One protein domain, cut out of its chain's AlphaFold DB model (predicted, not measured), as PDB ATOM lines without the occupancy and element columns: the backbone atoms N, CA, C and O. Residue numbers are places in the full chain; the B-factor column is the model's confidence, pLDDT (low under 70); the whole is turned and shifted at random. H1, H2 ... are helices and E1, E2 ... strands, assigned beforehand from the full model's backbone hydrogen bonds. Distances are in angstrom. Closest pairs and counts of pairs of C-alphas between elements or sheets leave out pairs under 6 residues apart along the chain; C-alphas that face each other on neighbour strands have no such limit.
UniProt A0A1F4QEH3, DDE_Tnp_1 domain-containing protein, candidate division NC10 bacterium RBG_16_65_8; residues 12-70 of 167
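This is residues 12 to 70 of the 167 residues of the protein "DDE_Tnp_1 domain-containing protein" of candidate division NC10 bacterium RBG_16_65_8 (UniProt A0A1F4QEH3). A small head with a long arm: the head is a two-stranded hairpin, E1 and E2, with H2 crossing over one face of it and the short H1 by the end where E1 begins, and the arm is H3 with the tail after it, sticking out from the head. The tip of the hairpin, residues 18 to 23, also sticks out. The printed part has 59 residues, with two named strands and three named helices in the order E1, E2, H1, H2, H3; the sheet has the order E1 - E2, antiparallel, and the class is mixed, helices and strands. The whole is extended, with a radius of gyration of the C-alphas of 16.7 A and spans of 50 by 26 by 14 A, the arm making the length.

E1, residues 12 to 16, and E2, residues 25 to 29, form a hairpin of antiparallel neighbour strands, with 155 degrees between their directions. The C-alphas of Ile 14 and Leu 27, which face each other, are 5.0 A apart. N 14 and O 27 are within hydrogen-bond range at 2.9 A, and so are N 25 and O 16 at 2.8 A. H1, residues 33 to 36, comes closest to E1 with the C-alphas of Ser 33 and Asp 12, 6.9 A apart. H2, residues 39 to 47, comes closest to E1 with the C-alphas of Thr 39 and Ile 14, 7.5 A apart. H2 and E2 are near each other, with 6 pairs of C-alphas within 10 A. H1 and H2 meet only through their link. H3, residues 50 to 61, meets H2 only through their link and is apart from E1, E2 and H1. In H2 and H3 every O i to N i+4 pair is within hydrogen-bond range; H1 is too short for such a pair.

E1 begins at C-alpha 12, at (47.007, 154.907, 21.743), and is 12.8 A long from first to last C-alpha. E2 is 12.4 A long, H1 5.2 A and H2 12.3 A. H3, the longest helix, runs 16.7 A from C-alpha 50 at (60.239, 137.759, 15.502) to C-alpha 61 at (75.305, 130.638, 14.926).

The C-alphas farthest apart are those of Thr 35 and Arg 69, at 51.1 A. The printed part has no cut. The link from E1 to E2 is short, the other links are tight, and no link is long. Residues 47 to 70, of which 50 to 61 belong to H3, stand free. The mean pLDDT of the printed part is 83.4; residue 60 and residues 62 to 70 are under 70.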
ATOM      1  N   ASP A  12      48.075 155.898  21.796       92.25
ATOM      2  CA  ASP A  12      47.007 154.907  21.743       92.25
ATOM      3  C   ASP A  12      47.555 153.553  22.211       92.25
ATOM      4  O   ASP A  12      48.722 153.208  21.982       92.25
ATOM      5  N   LEU A  13      46.697 152.762  22.853       93.19
ATOM      6  CA  LEU A  13      47.018 151.414  23.305       93.19
ATOM      7  C   LEU A  13      46.169 150.396  22.546       93.19
ATOM      8  O   LEU A  13      44.944 150.391  22.650       93.19
ATOM      9  N   ILE A  14      46.830 149.485  21.837       93.44
ATOM     10  CA  ILE A  14      46.190 148.311  21.247       93.44
ATOM     11  C   ILE A  14      46.407 147.128  22.189       93.44
ATOM     12  O   ILE A  14      47.545 146.740  22.458       93.44
ATOM     13  N   VAL A  15      45.308 146.535  22.655       93.44
ATOM     14  CA  VAL A  15      45.318 145.285  23.424       93.44
ATOM     15  C   VAL A  15      44.925 144.150  22.486       93.44
ATOM     16  O   VAL A  15      43.785 144.072  22.034       93.44
ATOM     17  N   PHE A  16      45.881 143.282  22.163       92.81
ATOM     18  CA  PHE A  16      45.672 142.149  21.266       92.81
ATOM     19  C   PHE A  16      45.788 140.831  22.032       92.81
ATOM     20  O   PHE A  16      46.794 140.586  22.691       92.81
ATOM     21  N   HIS A  17      44.797 139.954  21.900       91.69
ATOM     22  CA  HIS A  17      44.821 138.625  22.501       91.69
ATOM     23  C   HIS A  17      44.492 137.562  21.451       91.69
ATOM     24  O   HIS A  17      43.481 137.650  20.757       91.69
ATOM     25  N   ASP A  18      45.349 136.550  21.354       87.00
ATOM     26  CA  ASP A  18      45.140 135.353  20.544       87.00
ATOM     27  C   ASP A  18      44.958 134.182  21.520       87.00
ATOM     28  O   ASP A  18      45.797 134.039  22.411       87.00
ATOM     29  N   PRO A  19      43.910 133.346  21.398       87.62
ATOM     30  CA  PRO A  19      43.690 132.216  22.305       87.62
ATOM     31  C   PRO A  19      44.866 131.233  22.397       87.62
ATOM     32  O   PRO A  19      44.954 130.469  23.353       87.62
ATOM     33  N   ALA A  20      45.769 131.227  21.411       85.94
ATOM     34  CA  ALA A  20      46.981 130.416  21.445       85.94
ATOM     35  C   ALA A  20      48.119 131.028  22.288       85.94
ATOM     36  O   ALA A  20      49.161 130.387  22.454       85.94
ATOM     37  N   PHE A  21      47.983 132.268  22.765       83.81
ATOM     38  CA  PHE A  21      49.004 132.971  23.541       83.81
ATOM     39  C   PHE A  21      48.726 132.847  25.040       83.81
ATOM     40  O   PHE A  21      47.582 132.815  25.472       83.81
ATOM     41  N   GLN A  22      49.794 132.786  25.839       85.69
ATOM     42  CA  GLN A  22      49.673 132.757  27.301       85.69
ATOM     43  C   GLN A  22      49.260 134.119  27.873       85.69
ATOM     44  O   GLN A  22      48.601 134.174  28.904       85.69
ATOM     45  N   GLU A  23      49.641 135.206  27.200       89.81
ATOM     46  CA  GLU A  23      49.403 136.576  27.648       89.81
ATOM     47  C   GLU A  23      49.012 137.472  26.459       89.81
ATOM     48  O   GLU A  23      49.490 137.249  25.337       89.81
ATOM     49  N   PRO A  24      48.166 138.497  26.679       92.69
ATOM     50  CA  PRO A  24      47.863 139.499  25.667       92.69
ATOM     51  C   PRO A  24      49.074 140.393  25.385       92.69
ATOM     52  O   PRO A  24      49.946 140.611  26.226       92.69
ATOM     53  N   TRP A  25      49.104 140.970  24.191       93.62
ATOM     54  CA  TRP A  25      50.056 142.008  23.825       93.62
ATOM     55  C   TRP A  25      49.468 143.392  24.063       93.62
ATOM     56  O   TRP A  25      48.346 143.680  23.649       93.62
ATOM     57  N   TYR A  26      50.281 144.253  24.667       94.06
ATOM     58  CA  TYR A  26      50.000 145.668  24.883       94.06
ATOM     59  C   TYR A  26      50.918 146.479  23.970       94.06
ATOM     60  O   TYR A  26      52.120 146.580  24.220       94.06
ATOM     61  N   LEU A  27      50.372 147.003  22.875       93.62
ATOM     62  CA  LEU A  27      51.133 147.730  21.863       93.62
ATOM     63  C   LEU A  27      50.850 149.223  21.988       93.62
ATOM     64  O   LEU A  27      49.723 149.662  21.772       93.62
ATOM     65  N   LEU A  28      51.887 149.991  22.318       93.25
ATOM     66  CA  LEU A  28      51.837 151.449  22.284       93.25
ATOM     67  C   LEU A  28      52.059 151.923  20.850       93.25
ATOM     68  O   LEU A  28      53.058 151.559  20.223       93.25
ATOM     69  N   VAL A  29      51.141 152.739  20.346       92.12
ATOM     70  CA  VAL A  29      51.223 153.326  19.005       92.12
ATOM     71  C   VAL A  29      51.012 154.841  19.067       92.12
ATOM     72  O   VAL A  29      50.495 155.349  20.067       92.12
ATOM     73  N   PRO A  30      51.445 155.590  18.034       90.94
ATOM     74  CA  PRO A  30      51.209 157.029  17.972       90.94
ATOM     75  C   PRO A  30      49.724 157.373  18.162       90.94
ATOM     76  O   PRO A  30      48.871 156.560  17.799       90.94
ATOM     77  N   PRO A  31      49.401 158.560  18.691       90.44
ATOM     78  CA  PRO A  31      48.014 158.977  18.846       90.44
ATOM     79  C   PRO A  31      47.298 159.023  17.489       90.44
ATOM     80  O   PRO A  31      47.920 159.281  16.449       90.44
ATOM     81  N   ASP A  32      45.995 158.762  17.513       89.06
ATOM     82  CA  ASP A  32      45.100 158.698  16.353       89.06
ATOM     83  C   ASP A  32      45.461 157.597  15.339       89.06
ATOM     84  O   ASP A  32      45.072 157.662  14.166       89.06
ATOM     85  N   SER A  33      46.192 156.559  15.754       86.88
ATOM     86  CA  SER A  33      46.662 155.505  14.842       86.88
ATOM     87  C   SER A  33      45.512 154.755  14.180       86.88
ATOM     88  O   SER A  33      45.620 154.421  13.002       86.88
ATOM     89  N   ALA A  34      44.392 154.567  14.884       83.81
ATOM     90  CA  ALA A  34      43.203 153.897  14.353       83.81
ATOM     91  C   ALA A  34      42.617 154.585  13.104       83.81
ATOM     92  O   ALA A  34      41.962 153.934  12.293       83.81
ATOM     93  N   THR A  35      42.869 155.887  12.921       86.31
ATOM     94  CA  THR A  35      42.423 156.644  11.736       86.31
ATOM     95  C   THR A  35      43.372 156.511  10.543       86.31
ATOM     96  O   THR A  35      42.974 156.759   9.408       86.31
ATOM     97  N   ARG A  36      44.632 156.127  10.787       87.50
ATOM     98  CA  ARG A  36      45.708 156.104   9.782       87.50
ATOM     99  C   ARG A  36      46.048 154.698   9.320       87.50
ATOM    100  O   ARG A  36      46.383 154.498   8.156       87.50
ATOM    101  N   VAL A  37      46.031 153.742  10.244       86.94
ATOM    102  CA  VAL A  37      46.489 152.376  10.018       86.94
ATOM    103  C   VAL A  37      45.505 151.409  10.676       86.94
ATOM    104  O   VAL A  37      45.240 151.533  11.872       86.94
ATOM    105  N   PRO A  38      44.993 150.417   9.931       91.88
ATOM    106  CA  PRO A  38      44.179 149.356  10.505       91.88
ATOM    107  C   PRO A  38      44.901 148.613  11.642       91.88
ATOM    108  O   PRO A  38      46.090 148.294  11.548       91.88
ATOM    109  N   THR A  39      44.185 148.313  12.727       89.94
ATOM    110  CA  THR A  39      44.739 147.641  13.917       89.94
ATOM    111  C   THR A  39      45.330 146.265  13.595       89.94
ATOM    112  O   THR A  39      46.371 145.887  14.132       89.94
ATOM    113  N   ASP A  40      44.698 145.515  12.695       89.81
ATOM    114  CA  ASP A  40      45.171 144.216  12.209       89.81
ATOM    115  C   ASP A  40      46.518 144.332  11.485       89.81
ATOM    116  O   ASP A  40      47.401 143.498  11.697       89.81
ATOM    117  N   LEU A  41      46.723 145.402  10.710       90.31
ATOM    118  CA  LEU A  41      48.005 145.691  10.073       90.31
ATOM    119  C   LEU A  41      49.087 146.013  11.110       90.31
ATOM    120  O   LEU A  41      50.200 145.500  11.002       90.31
ATOM    121  N   VAL A  42      48.776 146.793  12.150       91.25
ATOM    122  CA  VAL A  42      49.720 147.057  13.252       91.25
ATOM    123  C   VAL A  42      50.132 145.757  13.942       91.25
ATOM    124  O   VAL A  42      51.323 145.509  14.147       91.25
ATOM    125  N   VAL A  43      49.166 144.895  14.265       91.00
ATOM    126  CA  VAL A  43      49.440 143.589  14.881       91.00
ATOM    127  C   VAL A  43      50.265 142.711  13.939       91.00
ATOM    128  O   VAL A  43      51.214 142.066  14.387       91.00
ATOM    129  N   ALA A  44      49.964 142.698  12.639       89.31
ATOM    130  CA  ALA A  44      50.726 141.947  11.644       89.31
ATOM    131  C   ALA A  44      52.183 142.429  11.545       89.31
ATOM    132  O   ALA A  44      53.099 141.606  11.530       89.31
ATOM    133  N   LEU A  45      52.414 143.744  11.557       88.12
ATOM    134  CA  LEU A  45      53.755 144.336  11.599       88.12
ATOM    135  C   LEU A  45      54.476 143.981  12.903       88.12
ATOM    136  O   LEU A  45      55.636 143.571  12.877       88.12
ATOM    137  N   TYR A  46      53.791 144.044  14.045       90.00
ATOM    138  CA  TYR A  46      54.390 143.659  15.321       90.00
ATOM    139  C   TYR A  46      54.754 142.167  15.365       90.00
ATOM    140  O   TYR A  46      55.829 141.807  15.847       90.00
ATOM    141  N   ARG A  47      53.934 141.282  14.778       87.25
ATOM    142  CA  ARG A  47      54.263 139.850  14.627       87.25
ATOM    143  C   ARG A  47      55.585 139.644  13.880       87.25
ATOM    144  O   ARG A  47      56.320 138.703  14.194       87.25
ATOM    145  N   GLN A  48      55.935 140.533  12.947       84.19
ATOM    146  CA  GLN A  48      57.208 140.474  12.227       84.19
ATOM    147  C   GLN A  48      58.427 140.788  13.110       84.19
ATOM    148  O   GLN A  48      59.542 140.447  12.717       84.19
ATOM    149  N   ARG A  49      58.268 141.315  14.336       84.94
ATOM    150  CA  ARG A  49      59.375 141.511  15.298       84.94
ATOM    151  C   ARG A  49      60.191 140.235  15.514       84.94
ATOM    152  O   ARG A  49      61.403 140.298  15.705       84.94
ATOM    153  N   ARG A  50      59.560 139.061  15.412       79.56
ATOM    154  CA  ARG A  50      60.239 137.759  15.502       79.56
ATOM    155  C   ARG A  50      61.371 137.593  14.476       79.56
ATOM    156  O   ARG A  50      62.319 136.857  14.740       79.56
ATOM    157  N   HIS A  51      61.314 138.282  13.334       78.06
ATOM    158  CA  HIS A  51      62.407 138.285  12.359       78.06
ATOM    159  C   HIS A  51      63.705 138.845  12.949       78.06
ATOM    160  O   HIS A  51      64.765 138.306  12.652       78.06
ATOM    161  N   ILE A  52      63.637 139.831  13.850       76.56
ATOM    162  CA  ILE A  52      64.816 140.379  14.536       76.56
ATOM    163  C   ILE A  52      65.487 139.296  15.395       76.56
ATOM    164  O   ILE A  52      66.702 139.108  15.336       76.56
ATOM    165  N   GLU A  53      64.704 138.527  16.154       79.25
ATOM    166  CA  GLU A  53      65.214 137.418  16.975       79.25
ATOM    167  C   GLU A  53      65.840 136.308  16.118       79.25
ATOM    168  O   GLU A  53      66.871 135.735  16.488       79.25
ATOM    169  N   LEU A  54      65.240 136.022  14.959       77.38
ATOM    170  CA  LEU A  54      65.792 135.085  13.983       77.38
ATOM    171  C   LEU A  54      67.136 135.588  13.438       77.38
ATOM    172  O   LEU A  54      68.113 134.845  13.476       77.38
ATOM    173  N   THR A  55      67.219 136.855  13.027       75.44
ATOM    174  CA  THR A  55      68.464 137.471  12.550       75.44
ATOM    175  C   THR A  55      69.558 137.431  13.615       75.44
ATOM    176  O   THR A  55      70.686 137.045  13.311       75.44
ATOM    177  N   PHE A  56      69.248 137.719  14.885       75.50
ATOM    178  CA  PHE A  56      70.223 137.598  15.977       75.50
ATOM    179  C   PHE A  56      70.726 136.165  16.178       75.50
ATOM    180  O   PHE A  56      71.901 135.961  16.503       75.50
ATOM    181  N   ARG A  57      69.857 135.163  16.014       79.12
ATOM    182  CA  ARG A  57      70.256 133.751  16.072       79.12
ATOM    183  C   ARG A  57      71.177 133.399  14.910       79.12
ATOM    184  O   ARG A  57      72.219 132.786  15.138       79.12
ATOM    185  N   ASP A  58      70.822 133.813  13.700       78.00
ATOM    186  CA  ASP A  58      71.614 133.555  12.501       78.00
ATOM    187  C   ASP A  58      73.006 134.183  12.596       78.00
ATOM    188  O   ASP A  58      74.008 133.534  12.301       78.00
ATOM    189  N   TRP A  59      73.091 135.412  13.098       73.12
ATOM    190  CA  TRP A  59      74.356 136.106  13.324       73.12
ATOM    191  C   TRP A  59      75.279 135.371  14.293       73.12
ATOM    192  O   TRP A  59      76.475 135.223  14.045       73.12
ATOM    193  N   LYS A  60      74.725 134.872  15.401       69.75
ATOM    194  CA  LYS A  60      75.506 134.169  16.425       69.75
ATOM    195  C   LYS A  60      75.960 132.785  15.963       69.75
ATOM    196  O   LYS A  60      77.068 132.383  16.312       69.75
ATOM    197  N   THR A  61      75.113 132.067  15.224       71.25
ATOM    198  CA  THR A  61      75.305 130.638  14.926       71.25
ATOM    199  C   THR A  61      75.796 130.379  13.504       71.25
ATOM    200  O   THR A  61      76.702 129.577  13.316       71.25
ATOM    201  N   HIS A  62      75.220 131.039  12.498       68.62
ATOM    202  CA  HIS A  62      75.468 130.741  11.082       68.62
ATOM    203  C   HIS A  62      76.543 131.628  10.447       68.62
ATOM    204  O   HIS A  62      77.228 131.174   9.538       68.62
ATOM    205  N   LEU A  63      76.739 132.852  10.949       66.94
ATOM    206  CA  LEU A  63      77.845 133.727  10.528       66.94
ATOM    207  C   LEU A  63      79.114 133.557  11.383       66.94
ATOM    208  O   LEU A  63      80.107 134.235  11.145       66.94
ATOM    209  N   GLY A  64      79.094 132.672  12.387       66.75
ATOM    210  CA  GLY A  64      80.286 132.315  13.165       66.75
ATOM    211  C   GLY A  64      80.847 133.427  14.058       66.75
ATOM    212  O   GLY A  64      81.947 133.276  14.586       66.75
ATOM    213  N   ILE A  65      80.105 134.518  14.283       67.19
ATOM    214  CA  ILE A  65      80.581 135.696  15.034       67.19
ATOM    215  C   ILE A  65      81.013 135.331  16.461       67.19
ATOM    216  O   ILE A  65      81.968 135.898  16.979       67.19
ATOM    217  N   ARG A  66      80.376 134.330  17.085       63.97
ATOM    218  CA  ARG A  66      80.784 133.817  18.406       63.97
ATOM    219  C   ARG A  66      82.202 133.231  18.442       63.97
ATOM    220  O   ARG A  66      82.794 133.188  19.513       63.97
ATOM    221  N   GLY A  67      82.722 132.760  17.311       64.75
ATOM    222  CA  GLY A  67      84.066 132.190  17.194       64.75
ATOM    223  C   GLY A  67      85.115 133.172  16.673       64.75
ATOM    224  O   GLY A  67      86.276 132.795  16.527       64.75
ATOM    225  N   LEU A  68      84.730 134.413  16.366       69.06
ATOM    226  CA  LEU A  68      85.608 135.371  15.714       69.06
ATOM    227  C   LEU A  68      86.599 135.971  16.724       69.06
ATOM    228  O   LEU A  68      86.211 136.700  17.636       69.06
ATOM    229  N   ARG A  69      87.891 135.677  16.557       67.44
ATOM    230  CA  ARG A  69      88.983 136.290  17.328       67.44
ATOM    231  C   ARG A  69      89.714 137.289  16.437       67.44
ATOM    232  O   ARG A  69      90.410 136.891  15.510       67.44
ATOM    233  N   LEU A  70      89.528 138.583  16.692       64.19
ATOM    234  CA  LEU A  70      90.240 139.637  15.969       64.19
ATOM    235  C   LEU A  70      91.617 139.849  16.590       64.19
ATOM    236  O   LEU A  70      91.720 140.072  17.792       64.19
TER     237      LEU A  70